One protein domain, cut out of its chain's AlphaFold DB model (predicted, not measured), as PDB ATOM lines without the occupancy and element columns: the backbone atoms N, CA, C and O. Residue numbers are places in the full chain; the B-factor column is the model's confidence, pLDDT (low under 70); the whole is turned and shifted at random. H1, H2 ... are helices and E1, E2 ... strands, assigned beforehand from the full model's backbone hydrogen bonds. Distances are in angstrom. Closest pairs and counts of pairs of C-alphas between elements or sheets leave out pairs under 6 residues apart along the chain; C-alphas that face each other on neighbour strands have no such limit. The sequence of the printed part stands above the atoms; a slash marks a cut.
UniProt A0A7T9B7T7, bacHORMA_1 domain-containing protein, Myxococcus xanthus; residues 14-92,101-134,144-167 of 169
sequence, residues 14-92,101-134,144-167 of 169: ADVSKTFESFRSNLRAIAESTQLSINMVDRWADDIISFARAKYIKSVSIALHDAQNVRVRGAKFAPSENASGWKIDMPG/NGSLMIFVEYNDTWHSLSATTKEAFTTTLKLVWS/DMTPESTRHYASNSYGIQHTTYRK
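This is residues 14 to 92, 101 to 134 and 144 to 167 of the 169 residues of the protein "bacHORMA_1 domain-containing protein" of Myxococcus xanthus (UniProt A0A7T9B7T7). A twisted wall of five strands has a helical hairpin, H1 and H2, packed over one face, making two layers, helices on one side and sheet on the other. Two small helices, H3 and H4, follow edge strand E3 at one corner, and H4 lies beyond the sheet. The 137 printed residues, mixed in class, run H1 H2 E1 E2 E3 H3 H4 E4 E5; the sheet's order is E3 E1 E2 E5 E4, all antiparallel. The whole is compact, with a radius of gyration of the C-alphas of 15.1 A and spans of 39 by 36 by 28 A.

Inner strands E1, residues 57 to 65, and E2, residues 71 to 80, form a hairpin, with N 62 and O 75 2.8 A apart. Edge strand E3, residues 103 to 110, is antiparallel to E1, with N 61 to O 107 at 2.9 A. E5, residues 158 to 166, is antiparallel to E2, with N 76 to O 163 at 2.8 A, and forms a hairpin with edge strand E4, residues 146 to 155, with N 151 to O 162 at 2.8 A. H1, residues 14 to 34, and H2, residues 38 to 53, are on the same face. They touch, closest at the C-alphas of Arg 24 and Ala 45, 5.3 A, at a shallow tilt of 28 degrees, opposite ways. The closest C-alphas of H1 and E5 are those of Thr 19 and Gly 159, 6.1 A. H2, at a height over the sheet of 10.5 A, runs along E1 at 2 degrees on the local plane. H3, residues 112 to 116, only grazes the sheet; H4, residues 119 to 126, is not on it but is near H2. Every O i to N i+4 pair is within hydrogen-bond range in H2, H3 and H4, and 15 of 17 in H1.

H1 spans 30.0 A from C-alpha 14 at (-36.811, 1.960, 24.514), H2 22.3 A, E1 23.3 A, E2 26.5 A, E3 22.5 A and E4 28.5 A. E5 spans 27.1 A, ending at C-alpha 166 at (-44.812, -23.861, 42.395).

Residues 93 to 100 and 135 to 143 are not printed, with C-alpha gaps of 25.1 A and 23.8 A. The links printed whole are tight. Residues 91 to 92 are under 70 in pLDDT.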
ATOM      1  N   ALA A  14     -35.352   1.951  24.533       91.88
ATOM      2  CA  ALA A  14     -36.811   1.960  24.514       91.88
ATOM      3  C   ALA A  14     -37.384   0.539  24.388       91.88
ATOM      4  O   ALA A  14     -38.336   0.217  25.096       91.88
ATOM      5  N   ASP A  15     -36.768  -0.327  23.576       92.31
ATOM      6  CA  ASP A  15     -37.148  -1.742  23.472       92.31
ATOM      7  C   ASP A  15     -36.951  -2.480  24.794       92.31
ATOM      8  O   ASP A  15     -37.861  -3.165  25.253       92.31
ATOM      9  N   VAL A  16     -35.809  -2.265  25.460       94.38
ATOM     10  CA  VAL A  16     -35.550  -2.819  26.799       94.38
ATOM     11  C   VAL A  16     -36.630  -2.380  27.783       94.38
ATOM     12  O   VAL A  16     -37.206  -3.212  28.481       94.38
ATOM     13  N   SER A  17     -36.940  -1.080  27.808       93.50
ATOM     14  CA  SER A  17     -37.968  -0.527  28.697       93.50
ATOM     15  C   SER A  17     -39.329  -1.156  28.425       93.50
ATOM     16  O   SER A  17     -39.973  -1.642  29.347       93.50
ATOM     17  N   LYS A  18     -39.745  -1.207  27.154       92.81
ATOM     18  CA  LYS A  18     -41.030  -1.773  26.740       92.81
ATOM     19  C   LYS A  18     -41.152  -3.247  27.117       92.81
ATOM     20  O   LYS A  18     -42.209  -3.663  27.579       92.81
ATOM     21  N   THR A  19     -40.082  -4.023  26.961       93.12
ATOM     22  CA  THR A  19     -40.074  -5.422  27.391       93.12
ATOM     23  C   THR A  19     -40.166  -5.527  28.915       93.12
ATOM     24  O   THR A  19     -40.945  -6.335  29.403       93.12
ATOM     25  N   PHE A  20     -39.467  -4.690  29.685       95.31
ATOM     26  CA  PHE A  20     -39.545  -4.705  31.154       95.31
ATOM     27  C   PHE A  20     -40.835  -4.099  31.740       95.31
ATOM     28  O   PHE A  20     -41.158  -4.364  32.897       95.31
ATOM     29  N   GLU A  21     -41.649  -3.383  30.964       93.81
ATOM     30  CA  GLU A  21     -43.015  -3.053  31.395       93.81
ATOM     31  C   GLU A  21     -43.890  -4.313  31.557       93.81
ATOM     32  O   GLU A  21     -44.821  -4.325  32.366       93.81
ATOM     33  N   SER A  22     -43.558  -5.423  30.880       91.69
ATOM     34  CA  SER A  22     -44.203  -6.709  31.165       91.69
ATOM     35  C   SER A  22     -43.847  -7.210  32.568       91.69
ATOM     36  O   SER A  22     -44.736  -7.689  33.270       91.69
ATOM     37  N   PHE A  23     -42.601  -7.038  33.030       93.44
ATOM     38  CA  PHE A  23     -42.207  -7.348  34.409       93.44
ATOM     39  C   PHE A  23     -43.034  -6.533  35.409       93.44
ATOM     40  O   PHE A  23     -43.612  -7.122  36.319       93.44
ATOM     41  N   ARG A  24     -43.177  -5.212  35.203       93.88
ATOM     42  CA  ARG A  24     -44.031  -4.356  36.052       93.88
ATOM     43  C   ARG A  24     -45.458  -4.898  36.125       93.88
ATOM     44  O   ARG A  24     -46.016  -5.011  37.212       93.88
ATOM     45  N   SER A  25     -46.036  -5.259  34.981       91.19
ATOM     46  CA  SER A  25     -47.391  -5.818  34.907       91.19
ATOM     47  C   SER A  25     -47.526  -7.144  35.671       91.19
ATOM     48  O   SER A  25     -48.440  -7.298  36.480       91.19
ATOM     49  N   ASN A  26     -46.580  -8.078  35.494       90.50
ATOM     50  CA  ASN A  26     -46.568  -9.346  36.235       90.50
ATOM     51  C   ASN A  26     -46.407  -9.109  37.750       90.50
ATOM     52  O   ASN A  26     -47.136  -9.707  38.538       90.50
ATOM     53  N   LEU A  27     -45.509  -8.205  38.158       91.88
ATOM     54  CA  LEU A  27     -45.284  -7.875  39.566       91.88
ATOM     55  C   LEU A  27     -46.521  -7.239  40.217       91.88
ATOM     56  O   LEU A  27     -46.853  -7.591  41.345       91.88
ATOM     57  N   ARG A  28     -47.231  -6.346  39.514       90.38
ATOM     58  CA  ARG A  28     -48.498  -5.771  39.996       90.38
ATOM     59  C   ARG A  28     -49.568  -6.841  40.200       90.38
ATOM     60  O   ARG A  28     -50.197  -6.851  41.249       90.38
ATOM     61  N   ALA A  29     -49.708  -7.783  39.268       88.69
ATOM     62  CA  ALA A  29     -50.656  -8.888  39.416       88.69
ATOM     63  C   ALA A  29     -50.323  -9.793  40.622       88.69
ATOM     64  O   ALA A  29     -51.214 -10.165  41.383       88.69
ATOM     65  N   ILE A  30     -49.035 -10.090  40.848       88.44
ATOM     66  CA  ILE A  30     -48.587 -10.821  42.046       88.44
ATOM     67  C   ILE A  30     -48.932 -10.024  43.309       88.44
ATOM     68  O   ILE A  30     -49.481 -10.577  44.261       88.44
ATOM     69  N   ALA A  31     -48.640  -8.725  43.317       85.50
ATOM     70  CA  ALA A  31     -48.885  -7.848  44.452       85.50
ATOM     71  C   ALA A  31     -50.366  -7.716  44.817       85.50
ATOM     72  O   ALA A  31     -50.692  -7.759  45.999       85.50
ATOM     73  N   GLU A  32     -51.249  -7.616  43.822       84.56
ATOM     74  CA  GLU A  32     -52.702  -7.631  44.023       84.56
ATOM     75  C   GLU A  32     -53.146  -8.916  44.735       84.56
ATOM     76  O   GLU A  32     -53.902  -8.850  45.699       84.56
ATOM     77  N   SER A  33     -52.613 -10.074  44.330       83.56
ATOM     78  CA  SER A  33     -52.946 -11.370  44.947       83.56
ATOM     79  C   SER A  33     -52.272 -11.641  46.301       83.56
ATOM     80  O   SER A  33     -52.694 -12.528  47.032       83.56
ATOM     81  N   THR A  34     -51.228 -10.886  46.653       80.75
ATOM     82  CA  THR A  34     -50.439 -11.065  47.891       80.75
ATOM     83  C   THR A  34     -50.576  -9.889  48.863       80.75
ATOM     84  O   THR A  34     -49.873  -9.836  49.869       80.75
ATOM     85  N   GLN A  35     -51.493  -8.957  48.577       78.44
ATOM     86  CA  GLN A  35     -51.807  -7.772  49.385       78.44
ATOM     87  C   GLN A  35     -50.607  -6.837  49.644       78.44
ATOM     88  O   GLN A  35     -50.514  -6.177  50.681       78.44
ATOM     89  N   LEU A  36     -49.681  -6.740  48.688       75.00
ATOM     90  CA  LEU A  36     -48.552  -5.812  48.778       75.00
ATOM     91  C   LEU A  36     -48.952  -4.380  48.423       75.00
ATOM     92  O   LEU A  36     -49.821  -4.125  47.590       75.00
ATOM     93  N   SER A  37     -48.235  -3.415  49.001       76.88
ATOM     94  CA  SER A  37     -48.416  -2.002  48.662       76.88
ATOM     95  C   SER A  37     -48.024  -1.721  47.208       76.88
ATOM     96  O   SER A  37     -46.864  -1.898  46.824       76.88
ATOM     97  N   ILE A  38     -48.960  -1.174  46.426       76.25
ATOM     98  CA  ILE A  38     -48.726  -0.784  45.027       76.25
ATOM     99  C   ILE A  38     -47.584   0.237  44.874       76.25
ATOM    100  O   ILE A  38     -46.816   0.183  43.917       76.25
ATOM    101  N   ASN A  39     -47.397   1.117  45.864       83.12
ATOM    102  CA  ASN A  39     -46.305   2.092  45.866       83.12
ATOM    103  C   ASN A  39     -44.932   1.413  45.996       83.12
ATOM    104  O   ASN A  39     -43.955   1.880  45.414       83.12
ATOM    105  N   MET A  40     -44.842   0.317  46.756       86.56
ATOM    106  CA  MET A  40     -43.604  -0.463  46.873       86.56
ATOM    107  C   MET A  40     -43.302  -1.202  45.566       86.56
ATOM    108  O   MET A  40     -42.166  -1.193  45.095       86.56
ATOM    109  N   VAL A  41     -44.337  -1.775  44.951       88.62
ATOM    110  CA  VAL A  41     -44.258  -2.469  43.659       88.62
ATOM    111  C   VAL A  41     -43.712  -1.565  42.564       88.62
ATOM    112  O   VAL A  41     -42.816  -1.971  41.826       88.62
ATOM    113  N   ASP A  42     -44.206  -0.331  42.477       92.44
ATOM    114  CA  ASP A  42     -43.739   0.611  41.464       92.44
ATOM    115  C   ASP A  42     -42.280   1.023  41.686       92.44
ATOM    116  O   ASP A  42     -41.525   1.119  40.720       92.44
ATOM    117  N   ARG A  43     -41.837   1.173  42.944       95.50
ATOM    118  CA  ARG A  43     -40.418   1.429  43.253       95.50
ATOM    119  C   ARG A  43     -39.524   0.261  42.849       95.50
ATOM    120  O   ARG A  43     -38.490   0.494  42.234       95.50
ATOM    121  N   TRP A  44     -39.930  -0.976  43.143       95.75
ATOM    122  CA  TRP A  44     -39.211  -2.163  42.675       95.75
ATOM    123  C   TRP A  44     -39.138  -2.208  41.152       95.75
ATOM    124  O   TRP A  44     -38.057  -2.383  40.597       95.75
ATOM    125  N   ALA A  45     -40.266  -2.024  40.465       96.12
ATOM    126  CA  ALA A  45     -40.306  -2.062  39.010       96.12
ATOM    127  C   ALA A  45     -39.419  -0.983  38.371       96.12
ATOM    128  O   ALA A  45     -38.688  -1.281  37.429       96.12
ATOM    129  N   ASP A  46     -39.438   0.242  38.897       97.38
ATOM    130  CA  ASP A  46     -38.618   1.342  38.386       97.38
ATOM    131  C   ASP A  46     -37.110   1.078  38.553       97.38
ATOM    132  O   ASP A  46     -36.326   1.359  37.639       97.38
ATOM    133  N   ASP A  47     -36.698   0.485  39.675       98.19
ATOM    134  CA  ASP A  47     -35.304   0.091  39.904       98.19
ATOM    135  C   ASP A  47     -34.881  -1.039  38.958       98.19
ATOM    136  O   ASP A  47     -33.834  -0.953  38.316       98.19
ATOM    137  N   ILE A  48     -35.719  -2.070  38.797       98.12
ATOM    138  CA  ILE A  48     -35.469  -3.176  37.862       98.12
ATOM    139  C   ILE A  48     -35.364  -2.673  36.417       98.12
ATOM    140  O   ILE A  48     -34.462  -3.084  35.685       98.12
ATOM    141  N   ILE A  49     -36.225  -1.743  36.000       97.75
ATOM    142  CA  ILE A  49     -36.130  -1.111  34.677       97.75
ATOM    143  C   ILE A  49     -34.820  -0.322  34.547       97.75
ATOM    144  O   ILE A  49     -34.193  -0.359  33.488       97.75
ATOM    145  N   SER A  50     -34.365   0.353  35.604       97.94
ATOM    146  CA  SER A  50     -33.072   1.052  35.606       97.94
ATOM    147  C   SER A  50     -31.898   0.079  35.436       97.94
ATOM    148  O   SER A  50     -31.057   0.295  34.559       97.94
ATOM    149  N   PHE A  51     -31.880  -1.036  36.176       97.94
ATOM    150  CA  PHE A  51     -30.880  -2.099  36.002       97.94
ATOM    151  C   PHE A  51     -30.910  -2.691  34.584       97.94
ATOM    152  O   PHE A  51     -29.860  -2.936  33.986       97.94
ATOM    153  N   ALA A  52     -32.104  -2.891  34.019       97.19
ATOM    154  CA  ALA A  52     -32.278  -3.421  32.671       97.19
ATOM    155  C   ALA A  52     -31.733  -2.468  31.601       97.19
ATOM    156  O   ALA A  52     -30.969  -2.884  30.732       97.19
ATOM    157  N   ARG A  53     -32.081  -1.175  31.679       95.94
ATOM    158  CA  ARG A  53     -31.603  -0.132  30.752       95.94
ATOM    159  C   ARG A  53     -30.083  -0.020  30.753       95.94
ATOM    160  O   ARG A  53     -29.491   0.182  29.696       95.94
ATOM    161  N   ALA A  54     -29.470  -0.180  31.922       96.12
ATOM    162  CA  ALA A  54     -28.023  -0.179  32.086       96.12
ATOM    163  C   ALA A  54     -27.351  -1.509  31.685       96.12
ATOM    164  O   ALA A  54     -26.128  -1.591  31.668       96.12
ATOM    165  N   LYS A  55     -28.138  -2.532  31.313       94.94
ATOM    166  CA  LYS A  55     -27.683  -3.883  30.952       94.94
ATOM    167  C   LYS A  55     -26.911  -4.575  32.075       94.94
ATOM    168  O   LYS A  55     -25.899  -5.220  31.826       94.94
ATOM    169  N   TYR A  56     -27.389  -4.455  33.311       97.25
ATOM    170  CA  TYR A  56     -26.744  -5.043  34.493       97.25
ATOM    171  C   TYR A  56     -27.408  -6.333  34.988       97.25
ATOM    172  O   TYR A  56     -26.922  -6.947  35.932       97.25
ATOM    173  N   ILE A  57     -28.499  -6.765  34.355       97.50
ATOM    174  CA  ILE A  57     -29.293  -7.924  34.778       97.50
ATOM    175  C   ILE A  57     -28.865  -9.176  34.011       97.50
ATOM    176  O   ILE A  57     -28.852  -9.184  32.781       97.50
ATOM    177  N   LYS A  58     -28.600 -10.256  34.746       97.31
ATOM    178  CA  LYS A  58     -28.606 -11.633  34.237       97.31
ATOM    179  C   LYS A  58     -29.985 -12.264  34.404       97.31
ATOM    180  O   LYS A  58     -30.505 -12.861  33.467       97.31
ATOM    181  N   SER A  59     -30.590 -12.121  35.581       97.81
ATOM    182  CA  SER A  59     -31.979 -12.510  35.819       97.81
ATOM    183  C   SER A  59     -32.598 -11.722  36.975       97.81
ATOM    184  O   SER A  59     -31.885 -11.161  37.807       97.81
ATOM    185  N   VAL A  60     -33.927 -11.651  37.017       97.94
ATOM    186  CA  VAL A  60     -34.685 -11.143  38.171       97.94
ATOM    187  C   VAL A  60     -35.563 -12.267  38.683       97.94
ATOM    188  O   VAL A  60     -36.295 -12.872  37.902       97.94
ATOM    189  N   SER A  61     -35.520 -12.529  39.981       97.31
ATOM    190  CA  SER A  61     -36.313 -13.580  40.610       97.31
ATOM    191  C   SER A  61     -37.227 -12.996  41.675       97.31
ATOM    192  O   SER A  61     -36.824 -12.119  42.431       97.31
ATOM    193  N   ILE A  62     -38.456 -13.495  41.745       95.25
ATOM    194  CA  ILE A  62     -39.429 -13.176  42.789       95.25
ATOM    195  C   ILE A  62     -39.702 -14.465  43.553       95.25
ATOM    196  O   ILE A  62     -39.950 -15.497  42.932       95.25
ATOM    197  N   ALA A  63     -39.677 -14.418  44.881       94.75
ATOM    198  CA  ALA A  63     -40.013 -15.560  45.722       94.75
ATOM    199  C   ALA A  63     -41.054 -15.164  46.768       94.75
ATOM    200  O   ALA A  63     -40.875 -14.173  47.479       94.75
ATOM    201  N   LEU A  64     -42.122 -15.957  46.862       93.56
ATOM    202  CA  LEU A  64     -43.108 -15.853  47.929       93.56
ATOM    203  C   LEU A  64     -42.832 -16.917  48.982       93.56
ATOM    204  O   LEU A  64     -42.748 -18.104  48.655       93.56
ATOM    205  N   HIS A  65     -42.738 -16.477  50.228       92.19
ATOM    206  CA  HIS A  65     -42.576 -17.325  51.395       92.19
ATOM    207  C   HIS A  65     -43.808 -17.224  52.289       92.19
ATOM    208  O   HIS A  65     -44.394 -16.148  52.420       92.19
ATOM    209  N   ASP A  66     -44.192 -18.336  52.905       91.38
ATOM    210  CA  ASP A  66     -45.216 -18.348  53.945       91.38
ATOM    211  C   ASP A  66     -44.675 -17.838  55.297       91.38
ATOM    212  O   ASP A  66     -43.518 -17.428  55.427       91.38
ATOM    213  N   ALA A  67     -45.527 -17.862  56.323       90.44
ATOM    214  CA  ALA A  67     -45.186 -17.422  57.674       90.44
ATOM    215  C   ALA A  67     -44.101 -18.279  58.358       90.44
ATOM    216  O   ALA A  67     -43.534 -17.863  59.367       90.44
ATOM    217  N   GLN A  68     -43.810 -19.474  57.836       91.88
ATOM    218  CA  GLN A  68     -42.734 -20.353  58.299       91.88
ATOM    219  C   GLN A  68     -41.452 -20.161  57.478       91.88
ATOM    220  O   GLN A  68     -40.503 -20.930  57.626       91.88
ATOM    221  N   ASN A  69     -41.408 -19.125  56.630       90.19
ATOM    222  CA  ASN A  69     -40.318 -18.839  55.709       90.19
ATOM    223  C   ASN A  69     -40.077 -19.969  54.690       90.19
ATOM    224  O   ASN A  69     -38.962 -20.153  54.201       90.19
ATOM    225  N   VAL A  70     -41.118 -20.737  54.354       91.12
ATOM    226  CA  VAL A  70     -41.058 -21.768  53.316       91.12
ATOM    227  C   VAL A  70     -41.486 -21.160  51.989       91.12
ATOM    228  O   VAL A  70     -42.538 -20.533  51.880       91.12
ATOM    229  N   ARG A  71     -40.674 -21.364  50.950       93.50
ATOM    230  CA  ARG A  71     -40.968 -20.889  49.596       93.50
ATOM    231  C   ARG A  71     -42.157 -21.649  48.993       93.50
ATOM    232  O   ARG A  71     -42.127 -22.872  48.866       93.50
ATOM    233  N   VAL A  72     -43.196 -20.918  48.587       93.75
ATOM    234  CA  VAL A  72     -44.454 -21.477  48.046       93.75
ATOM    235  C   VAL A  72     -44.674 -21.174  46.560       93.75
ATOM    236  O   VAL A  72     -45.301 -21.964  45.839       93.75
ATOM    237  N   ARG A  73     -44.147 -20.039  46.085       94.88
ATOM    238  CA  ARG A  73     -44.159 -19.610  44.680       94.88
ATOM    239  C   ARG A  73     -42.843 -18.941  44.311       94.88
ATOM    240  O   ARG A  73     -42.188 -18.325  45.152       94.88
ATOM    241  N   GLY A  74     -42.490 -19.060  43.039       95.12
ATOM    242  CA  GLY A  74     -41.333 -18.413  42.444       95.12
ATOM    243  C   GLY A  74     -41.664 -17.885  41.054       95.12
ATOM    244  O   GLY A  74     -42.502 -18.448  40.349       95.12
ATOM    245  N   ALA A  75     -40.993 -16.822  40.640       95.44
ATOM    246  CA  ALA A  75     -40.942 -16.384  39.253       95.44
ATOM    247  C   ALA A  75     -39.510 -16.001  38.897       95.44
ATOM    248  O   ALA A  75     -38.805 -15.418  39.717       95.44
ATOM    249  N   LYS A  76     -39.095 -16.304  37.668       96.94
ATOM    250  CA  LYS A  76     -37.798 -15.922  37.114       96.94
ATOM    251  C   LYS A  76     -37.990 -15.209  35.787       96.94
ATOM    252  O   LYS A  76     -38.661 -15.722  34.899       96.94
ATOM    253  N   PHE A  77     -37.364 -14.049  35.654       96.69
ATOM    254  CA  PHE A  77     -37.340 -13.219  34.459       96.69
ATOM    255  C   PHE A  77     -35.910 -13.195  33.927       96.69
ATOM    256  O   PHE A  77     -35.020 -12.609  34.542       96.69
ATOM    257  N   ALA A  78     -35.682 -13.854  32.797       97.19
ATOM    258  CA  ALA A  78     -34.382 -13.949  32.148       97.19
ATOM    259  C   ALA A  78     -34.385 -13.110  30.858       97.19
ATOM    260  O   ALA A  78     -35.080 -13.472  29.902       97.19
ATOM    261  N   PRO A  79     -33.655 -11.980  30.813       96.31
ATOM    262  CA  PRO A  79     -33.511 -11.194  29.596       96.31
ATOM    263  C   PRO A  79     -32.757 -11.954  28.502       96.31
ATOM    264  O   PRO A  79     -31.867 -12.756  28.779       96.31
ATOM    265  N   SER A  80     -33.090 -11.664  27.249       94.25
ATOM    266  CA  SER A  80     -32.431 -12.202  26.063       94.25
ATOM    267  C   SER A  80     -32.268 -11.107  25.019       94.25
ATOM    268  O   SER A  80     -33.228 -10.433  24.657       94.25
ATOM    269  N   GLU A  81     -31.058 -10.969  24.486       91.44
ATOM    270  CA  GLU A  81     -30.766 -10.092  23.343       91.44
ATOM    271  C   GLU A  81     -31.065 -10.760  21.988       91.44
ATOM    272  O   GLU A  81     -30.880 -10.152  20.936       91.44
ATOM    273  N   ASN A  82     -31.523 -12.018  22.010       89.56
ATOM    274  CA  ASN A  82     -31.803 -12.846  20.837       89.56
ATOM    275  C   ASN A  82     -33.261 -13.332  20.837       89.56
ATOM    276  O   ASN A  82     -33.542 -14.517  20.668       89.56
ATOM    277  N   ALA A  83     -34.197 -12.415  21.054       89.75
ATOM    278  CA  ALA A  83     -35.634 -12.682  21.067       89.75
ATOM    279  C   ALA A  83     -36.308 -12.566  19.689       89.75
ATOM    280  O   ALA A  83     -37.522 -12.733  19.566       89.75
ATOM    281  N   SER A  84     -35.533 -12.296  18.634       85.19
ATOM    282  CA  SER A  84     -36.037 -12.284  17.259       85.19
ATOM    283  C   SER A  84     -36.702 -13.621  16.924       85.19
ATOM    284  O   SER A  84     -36.054 -14.665  16.946       85.19
ATOM    285  N   GLY A  85     -37.993 -13.589  16.591       82.44
ATOM    286  CA  GLY A  85     -38.768 -14.788  16.254       82.44
ATOM    287  C   GLY A  85     -39.420 -15.493  17.447       82.44
ATOM    288  O   GLY A  85     -40.039 -16.539  17.257       82.44
ATOM    289  N   TRP A  86     -39.331 -14.937  18.659       89.56
ATOM    290  CA  TRP A  86     -40.124 -15.428  19.784       89.56
ATOM    291  C   TRP A  86     -41.621 -15.293  19.503       89.56
ATOM    292  O   TRP A  86     -42.098 -14.262  19.022       89.56
ATOM    293  N   LYS A  87     -42.378 -16.335  19.852       87.62
ATOM    294  CA  LYS A  87     -43.835 -16.255  19.917       87.62
ATOM    295  C   LYS A  87     -44.201 -15.523  21.204       87.62
ATOM    296  O   LYS A  87     -43.936 -16.033  22.285       87.62
ATOM    297  N   ILE A  88     -44.769 -14.329  21.073       86.88
ATOM    298  CA  ILE A  88     -45.093 -13.482  22.223       86.88
ATOM    299  C   ILE A  88     -46.380 -13.958  22.881       86.88
ATOM    300  O   ILE A  88     -47.397 -14.151  22.210       86.88
ATOM    301  N   ASP A  89     -46.329 -14.123  24.196       84.44
ATOM    302  CA  ASP A  89     -47.457 -14.572  24.997       84.44
ATOM    303  C   ASP A  89     -48.224 -13.384  25.587       84.44
ATOM    304  O   ASP A  89     -47.651 -12.363  25.978       84.44
ATOM    305  N   MET A  90     -49.544 -13.532  25.714       72.50
ATOM    306  CA  MET A  90     -50.341 -12.603  26.520       72.50
ATOM    307  C   MET A  90     -49.946 -12.725  28.007       72.50
ATOM    308  O   MET A  90     -49.505 -13.793  28.429       72.50
ATOM    309  N   PRO A  91     -50.077 -11.677  28.833       65.94
ATOM    310  CA  PRO A  91     -49.880 -11.789  30.281       65.94
ATOM    311  C   PRO A  91     -50.864 -12.773  30.941       65.94
ATOM    312  O   PRO A  91     -52.000 -12.910  30.496       65.94
ATOM    313  N   GLY A  92     -50.442 -13.458  32.009       67.44
ATOM    314  CA  GLY A  92     -51.308 -14.344  32.798       67.44
ATOM    315  C   GLY A  92     -50.529 -15.311  33.695       67.44
ATOM    316  O   GLY A  92     -49.313 -15.416  33.575       67.44
ATOM    317  N   ASN A 101     -49.003 -13.170  56.940       84.94
ATOM    318  CA  ASN A 101     -47.680 -13.090  57.582       84.94
ATOM    319  C   ASN A 101     -46.518 -13.686  56.760       84.94
ATOM    320  O   ASN A 101     -45.431 -13.892  57.297       84.94
ATOM    321  N   GLY A 102     -46.741 -13.971  55.477       86.94
ATOM    322  CA  GLY A 102     -45.705 -14.333  54.525       86.94
ATOM    323  C   GLY A 102     -44.897 -13.124  54.061       86.94
ATOM    324  O   GLY A 102     -45.094 -11.991  54.505       86.94
ATOM    325  N   SER A 103     -43.971 -13.365  53.139       89.19
ATOM    326  CA  SER A 103     -43.142 -12.310  52.559       89.19
ATOM    327  C   SER A 103     -42.893 -12.529  51.073       89.19
ATOM    328  O   SER A 103     -42.685 -13.654  50.615       89.19
ATOM    329  N   LEU A 104     -42.889 -11.430  50.318       91.06
ATOM    330  CA  LEU A 104     -42.446 -11.405  48.930       91.06
ATOM    331  C   LEU A 104     -41.070 -10.752  48.857       91.06
ATOM    332  O   LEU A 104     -40.865  -9.660  49.385       91.06
ATOM    333  N   MET A 105     -40.142 -11.408  48.173       92.31
ATOM    334  CA  MET A 105     -38.781 -10.917  47.984       92.31
ATOM    335  C   MET A 105     -38.440 -10.862  46.497       92.31
ATOM    336  O   MET A 105     -38.868 -11.726  45.730       92.31
ATOM    337  N   ILE A 106     -37.660  -9.854  46.104       95.44
ATOM    338  CA  ILE A 106     -37.154  -9.680  44.740       95.44
ATOM    339  C   ILE A 106     -35.632  -9.714  44.776       95.44
ATOM    340  O   ILE A 106     -35.004  -9.026  45.578       95.44
ATOM    341  N   PHE A 107     -35.049 -10.487  43.869       97.00
ATOM    342  CA  PHE A 107     -33.615 -10.672  43.727       97.00
ATOM    343  C   PHE A 107     -33.190 -10.283  42.322       97.00
ATOM    344  O   PHE A 107     -33.838 -10.662  41.347       97.00
ATOM    345  N   VAL A 108     -32.079  -9.561  42.223       97.62
ATOM    346  CA  VAL A 108     -31.419  -9.277  40.949       97.62
ATOM    347  C   VAL A 108     -30.131 -10.073  40.916       97.62
ATOM    348  O   VAL A 108     -29.231  -9.848  41.721       97.62
ATOM    349  N   GLU A 109     -30.044 -11.002  39.977       97.69
ATOM    350  CA  GLU A 109     -28.785 -11.632  39.627       97.69
ATOM    351  C   GLU A 109     -28.093 -10.742  38.596       97.69
ATOM    352  O   GLU A 109     -28.640 -10.473  37.521       97.69
ATOM    353  N   TYR A 110     -26.901 -10.261  38.933       97.31
ATOM    354  CA  TYR A 110     -26.124  -9.395  38.060       97.31
ATOM    355  C   TYR A 110     -25.363 -10.188  36.992       97.31
ATOM    356  O   TYR A 110     -25.055 -11.366  37.163       97.31
ATOM    357  N   ASN A 111     -25.078  -9.543  35.862       96.88
ATOM    358  CA  ASN A 111     -24.277 -10.123  34.783       96.88
ATOM    359  C   ASN A 111     -22.805  -9.674  34.845       96.88
ATOM    360  O   ASN A 111     -22.411  -8.844  35.670       96.88
ATOM    361  N   ASP A 112     -21.986 -10.189  33.926       97.25
ATOM    362  CA  ASP A 112     -20.555  -9.867  33.861       97.25
ATOM    363  C   ASP A 112     -20.291  -8.372  33.636       97.25
ATOM    364  O   ASP A 112     -19.319  -7.831  34.167       97.25
ATOM    365  N   THR A 113     -21.177  -7.675  32.911       96.00
ATOM    366  CA  THR A 113     -21.083  -6.223  32.715       96.00
ATOM    367  C   THR A 113     -21.085  -5.508  34.058       96.00
ATOM    368  O   THR A 113     -20.152  -4.756  34.330       96.00
ATOM    369  N   TRP A 114     -22.054  -5.790  34.931       97.62
ATOM    370  CA  TRP A 114     -22.069  -5.248  36.291       97.62
ATOM    371  C   TRP A 114     -20.821  -5.631  37.087       97.62
ATOM    372  O   TRP A 114     -20.203  -4.778  37.728       97.62
ATOM    373  N   HIS A 115     -20.424  -6.906  37.057       97.06
ATOM    374  CA  HIS A 115     -19.286  -7.371  37.847       97.06
ATOM    375  C   HIS A 115     -17.972  -6.694  37.442       97.06
ATOM    376  O   HIS A 115     -17.168  -6.399  38.326       97.06
ATOM    377  N   SER A 116     -17.818  -6.347  36.161       97.62
ATOM    378  CA  SER A 116     -16.662  -5.621  35.623       97.62
ATOM    379  C   SER A 116     -16.603  -4.126  35.976       97.62
ATOM    380  O   SER A 116     -15.561  -3.500  35.785       97.62
ATOM    381  N   LEU A 117     -17.687  -3.532  36.498       97.31
ATOM    382  CA  LEU A 117     -17.708  -2.112  36.865       97.31
ATOM    383  C   LEU A 117     -16.837  -1.826  38.093       97.31
ATOM    384  O   LEU A 117     -16.777  -2.616  39.044       97.31
ATOM    385  N   SER A 118     -16.254  -0.626  38.118       97.94
ATOM    386  CA  SER A 118     -15.580  -0.087  39.299       97.94
ATOM    387  C   SER A 118     -16.565   0.142  40.453       97.94
ATOM    388  O   SER A 118     -17.769   0.318  40.245       97.94
ATOM    389  N   ALA A 119     -16.046   0.189  41.683       97.12
ATOM    390  CA  ALA A 119     -16.851   0.496  42.867       97.12
ATOM    391  C   ALA A 119     -17.560   1.857  42.742       97.12
ATOM    392  O   ALA A 119     -18.752   1.945  43.010       97.12
ATOM    393  N   THR A 120     -16.862   2.878  42.236       97.75
ATOM    394  CA  THR A 120     -17.419   4.223  42.028       97.75
ATOM    395  C   THR A 120     -18.577   4.227  41.033       97.75
ATOM    396  O   THR A 120     -19.577   4.895  41.267       97.75
ATOM    397  N   THR A 121     -18.489   3.467  39.936       97.75
ATOM    398  CA  THR A 121     -19.598   3.379  38.972       97.75
ATOM    399  C   THR A 121     -20.789   2.628  39.561       97.75
ATOM    400  O   THR A 121     -21.929   3.033  39.337       97.75
ATOM    401  N   LYS A 122     -20.543   1.566  40.342       97.50
ATOM    402  CA  LYS A 122     -21.607   0.848  41.059       97.50
ATOM    403  C   LYS A 122     -22.315   1.772  42.048       97.50
ATOM    404  O   LYS A 122     -23.536   1.827  42.025       97.50
ATOM    405  N   GLU A 123     -21.568   2.535  42.842       96.75
ATOM    406  CA  GLU A 123     -22.105   3.511  43.799       96.75
ATOM    407  C   GLU A 123     -22.889   4.635  43.106       96.75
ATOM    408  O   GLU A 123     -24.034   4.923  43.459       96.75
ATOM    409  N   ALA A 124     -22.322   5.231  42.054       97.62
ATOM    410  CA  ALA A 124     -23.007   6.252  41.271       97.62
ATOM    411  C   ALA A 124     -24.333   5.730  40.699       97.62
ATOM    412  O   ALA A 124     -25.329   6.441  40.728       97.62
ATOM    413  N   PHE A 125     -24.378   4.479  40.233       97.75
ATOM    414  CA  PHE A 125     -25.616   3.864  39.766       97.75
ATOM    415  C   PHE A 125     -26.601   3.597  40.914       97.75
ATOM    416  O   PHE A 125     -27.769   3.972  40.811       97.75
ATOM    417  N   THR A 126     -26.163   2.987  42.020       96.12
ATOM    418  CA  THR A 126     -27.063   2.622  43.127       96.12
ATOM    419  C   THR A 126     -27.678   3.834  43.817       96.12
ATOM    420  O   THR A 126     -28.817   3.747  44.262       96.12
ATOM    421  N   THR A 127     -26.995   4.981  43.850       96.81
ATOM    422  CA  THR A 127     -27.557   6.237  44.389       96.81
ATOM    423  C   THR A 127     -28.717   6.803  43.559       96.81
ATOM    424  O   THR A 127     -29.482   7.621  44.065       96.81
ATOM    425  N   THR A 128     -28.887   6.356  42.308       97.31
ATOM    426  CA  THR A 128     -30.042   6.726  41.468       97.31
ATOM    427  C   THR A 128     -31.281   5.873  41.734       97.31
ATOM    428  O   THR A 128     -32.374   6.223  41.286       97.31
ATOM    429  N   LEU A 129     -31.123   4.753  42.447       97.75
ATOM    430  CA  LEU A 129     -32.197   3.805  42.713       97.75
ATOM    431  C   LEU A 129     -33.136   4.328  43.798       97.75
ATOM    432  O   LEU A 129     -32.745   5.022  44.736       97.75
ATOM    433  N   LYS A 130     -34.407   3.959  43.679       97.38
ATOM    434  CA  LYS A 130     -35.446   4.301  44.644       97.38
ATOM    435  C   LYS A 130     -35.328   3.475  45.914       97.38
ATOM    436  O   LYS A 130     -35.877   3.899  46.931       97.38
ATOM    437  N   LEU A 131     -34.703   2.300  45.871       95.75
ATOM    438  CA  LEU A 131     -34.563   1.384  47.001       95.75
ATOM    439  C   LEU A 131     -33.095   1.082  47.301       95.75
ATOM    440  O   LEU A 131     -32.226   1.146  46.436       95.75
ATOM    441  N   VAL A 132     -32.840   0.695  48.550       94.50
ATOM    442  CA  VAL A 132     -31.545   0.153  48.959       94.50
ATOM    443  C   VAL A 132     -31.534  -1.340  48.646       94.50
ATOM    444  O   VAL A 132     -32.326  -2.101  49.202       94.50
ATOM    445  N   TRP A 133     -30.626  -1.753  47.767       95.19
ATOM    446  CA  TRP A 133     -30.399  -3.153  47.420       95.19
ATOM    447  C   TRP A 133     -29.232  -3.695  48.241       95.19
ATOM    448  O   TRP A 133     -28.187  -3.054  48.334       95.19
ATOM    449  N   SER A 134     -29.417  -4.865  48.848       93.62
ATOM    450  CA  SER A 134     -28.393  -5.532  49.658       93.62
ATOM    451  C   SER A 134     -28.066  -6.907  49.074       93.62
ATOM    452  O   SER A 134     -28.942  -7.514  48.450       93.62
ATOM    453  N   ASP A 144     -35.601 -26.726  43.798       91.69
ATOM    454  CA  ASP A 144     -36.535 -27.385  44.713       91.69
ATOM    455  C   ASP A 144     -38.014 -27.179  44.331       91.69
ATOM    456  O   ASP A 144     -38.906 -27.608  45.063       91.69
ATOM    457  N   MET A 145     -38.298 -26.506  43.211       95.00
ATOM    458  CA  MET A 145     -39.654 -26.175  42.772       95.00
ATOM    459  C   MET A 145     -40.007 -26.814  41.426       95.00
ATOM    460  O   MET A 145     -39.151 -27.141  40.610       95.00
ATOM    461  N   THR A 146     -41.306 -26.959  41.159       94.94
ATOM    462  CA  THR A 146     -41.822 -27.417  39.864       94.94
ATOM    463  C   THR A 146     -42.117 -26.218  38.954       94.94
ATOM    464  O   THR A 146     -42.912 -25.358  39.349       94.94
ATOM    465  N   PRO A 147     -41.532 -26.138  37.743       94.00
ATOM    466  CA  PRO A 147     -41.916 -25.141  36.745       94.00
ATOM    467  C   PRO A 147     -43.385 -25.317  36.343       94.00
ATOM    468  O   PRO A 147     -43.822 -26.428  36.056       94.00
ATOM    469  N   GLU A 148     -44.143 -24.227  36.306       91.00
ATOM    470  CA  GLU A 148     -45.583 -24.252  36.019       91.00
ATOM    471  C   GLU A 148     -45.903 -23.667  34.640       91.00
ATOM    472  O   GLU A 148     -46.688 -24.234  33.882       91.00
ATOM    473  N   SER A 149     -45.277 -22.545  34.278       90.25
ATOM    474  CA  SER A 149     -45.470 -21.924  32.968       90.25
ATOM    475  C   SER A 149     -44.252 -21.123  32.538       90.25
ATOM    476  O   SER A 149     -43.530 -20.603  33.385       90.25
ATOM    477  N   THR A 150     -44.053 -20.990  31.226       92.62
ATOM    478  CA  THR A 150     -43.053 -20.091  30.640       92.62
ATOM    479  C   THR A 150     -43.724 -19.208  29.598       92.62
ATOM    480  O   THR A 150     -44.417 -19.714  28.716       92.62
ATOM    481  N   ARG A 151     -43.511 -17.896  29.704       92.44
ATOM    482  CA  ARG A 151     -44.005 -16.871  28.783       92.44
ATOM    483  C   ARG A 151     -42.854 -16.071  28.196       92.44
ATOM    484  O   ARG A 151     -41.854 -15.831  28.871       92.44
ATOM    485  N   HIS A 152     -43.028 -15.601  26.970       94.56
ATOM    486  CA  HIS A 152     -42.052 -14.775  26.271       94.56
ATOM    487  C   HIS A 152     -42.626 -13.391  25.978       94.56
ATOM    488  O   HIS A 152     -43.692 -13.252  25.379       94.56
ATOM    489  N   TYR A 153     -41.880 -12.360  26.363       93.25
ATOM    490  CA  TYR A 153     -42.157 -10.966  26.026       93.25
ATOM    491  C   TYR A 153     -41.004 -10.425  25.195       93.25
ATOM    492  O   TYR A 153     -39.857 -10.731  25.508       93.25
ATOM    493  N   ALA A 154     -41.269  -9.620  24.165       93.19
ATOM    494  CA  ALA A 154     -40.201  -9.015  23.373       93.19
ATOM    495  C   ALA A 154     -40.609  -7.706  22.692       93.19
ATOM    496  O   ALA A 154     -41.784  -7.460  22.411       93.19
ATOM    497  N   SER A 155     -39.594  -6.903  22.382       90.94
ATOM    498  CA  SER A 155     -39.637  -5.757  21.479       90.94
ATOM    499  C   SER A 155     -38.387  -5.806  20.600       90.94
ATOM    500  O   SER A 155     -37.265  -5.809  21.110       90.94
ATOM    501  N   ASN A 156     -38.571  -5.877  19.279       89.25
ATOM    502  CA  ASN A 156     -37.498  -6.178  18.325       89.25
ATOM    503  C   ASN A 156     -36.746  -7.469  18.715       89.25
ATOM    504  O   ASN A 156     -37.373  -8.510  18.903       89.25
ATOM    505  N   SER A 157     -35.419  -7.420  18.829       90.69
ATOM    506  CA  SER A 157     -34.590  -8.561  19.236       90.69
ATOM    507  C   SER A 157     -34.422  -8.698  20.747       90.69
ATOM    508  O   SER A 157     -33.825  -9.676  21.185       90.69
ATOM    509  N   TYR A 158     -34.952  -7.779  21.558       93.62
ATOM    510  CA  TYR A 158     -34.820  -7.853  23.010       93.62
ATOM    511  C   TYR A 158     -36.058  -8.461  23.656       93.62
ATOM    512  O   TYR A 158     -37.174  -7.976  23.455       93.62
ATOM    513  N   GLY A 159     -35.867  -9.479  24.487       95.06
ATOM    514  CA  GLY A 159     -36.947 -10.185  25.158       95.06
ATOM    515  C   GLY A 159     -36.666 -10.522  26.612       95.06
ATOM    516  O   GLY A 159     -35.555 -10.372  27.108       95.06
ATOM    517  N   ILE A 160     -37.710 -10.967  27.302       95.62
ATOM    518  CA  ILE A 160     -37.666 -11.539  28.645       95.62
ATOM    519  C   ILE A 160     -38.447 -12.847  28.620       95.62
ATOM    520  O   ILE A 160     -39.629 -12.863  28.261       95.62
ATOM    521  N   GLN A 161     -37.786 -13.931  29.013       95.81
ATOM    522  CA  GLN A 161     -38.444 -15.185  29.342       95.81
ATOM    523  C   GLN A 161     -38.889 -15.123  30.803       95.81
ATOM    524  O   GLN A 161     -38.067 -14.912  31.693       95.81
ATOM    525  N   HIS A 162     -40.180 -15.297  31.047       94.75
ATOM    526  CA  HIS A 162     -40.780 -15.340  32.372       94.75
ATOM    527  C   HIS A 162     -41.220 -16.769  32.683       94.75
ATOM    528  O   HIS A 162     -42.134 -17.276  32.038       94.75
ATOM    529  N   THR A 163     -40.595 -17.408  33.666       95.12
ATOM    530  CA  THR A 163     -40.963 -18.749  34.130       95.12
ATOM    531  C   THR A 163     -41.516 -18.675  35.548       95.12
ATOM    532  O   THR A 163     -40.880 -18.083  36.419       95.12
ATOM    533  N   THR A 164     -42.681 -19.277  35.788       94.56
ATOM    534  CA  THR A 164     -43.291 -19.402  37.120       94.56
ATOM    535  C   THR A 164     -43.041 -20.784  37.711       94.56
ATOM    536  O   THR A 164     -42.919 -21.773  36.988       94.56
ATOM    537  N   TYR A 165     -42.984 -20.848  39.037       95.12
ATOM    538  CA  TYR A 165     -42.665 -22.044  39.803       95.12
ATOM    539  C   TYR A 165     -43.636 -22.210  40.968       95.12
ATOM    540  O   TYR A 165     -44.014 -21.239  41.635       95.12
ATOM    541  N   ARG A 166     -43.988 -23.462  41.252       93.75
ATOM    542  CA  ARG A 166     -44.812 -23.861  42.395       93.75
ATOM    543  C   ARG A 166     -44.074 -24.877  43.255       93.75
ATOM    544  O   ARG A 166     -43.254 -25.644  42.752       93.75
ATOM    545  N   LYS A 167     -44.352 -24.869  44.558       91.81
ATOM    546  CA  LYS A 167     -43.865 -25.911  45.468       91.81
ATOM    547  C   LYS A 167     -44.319 -27.296  44.955       91.81
ATOM    548  O   LYS A 167     -45.463 -27.382  44.496       91.81
TER     549      LYS A 167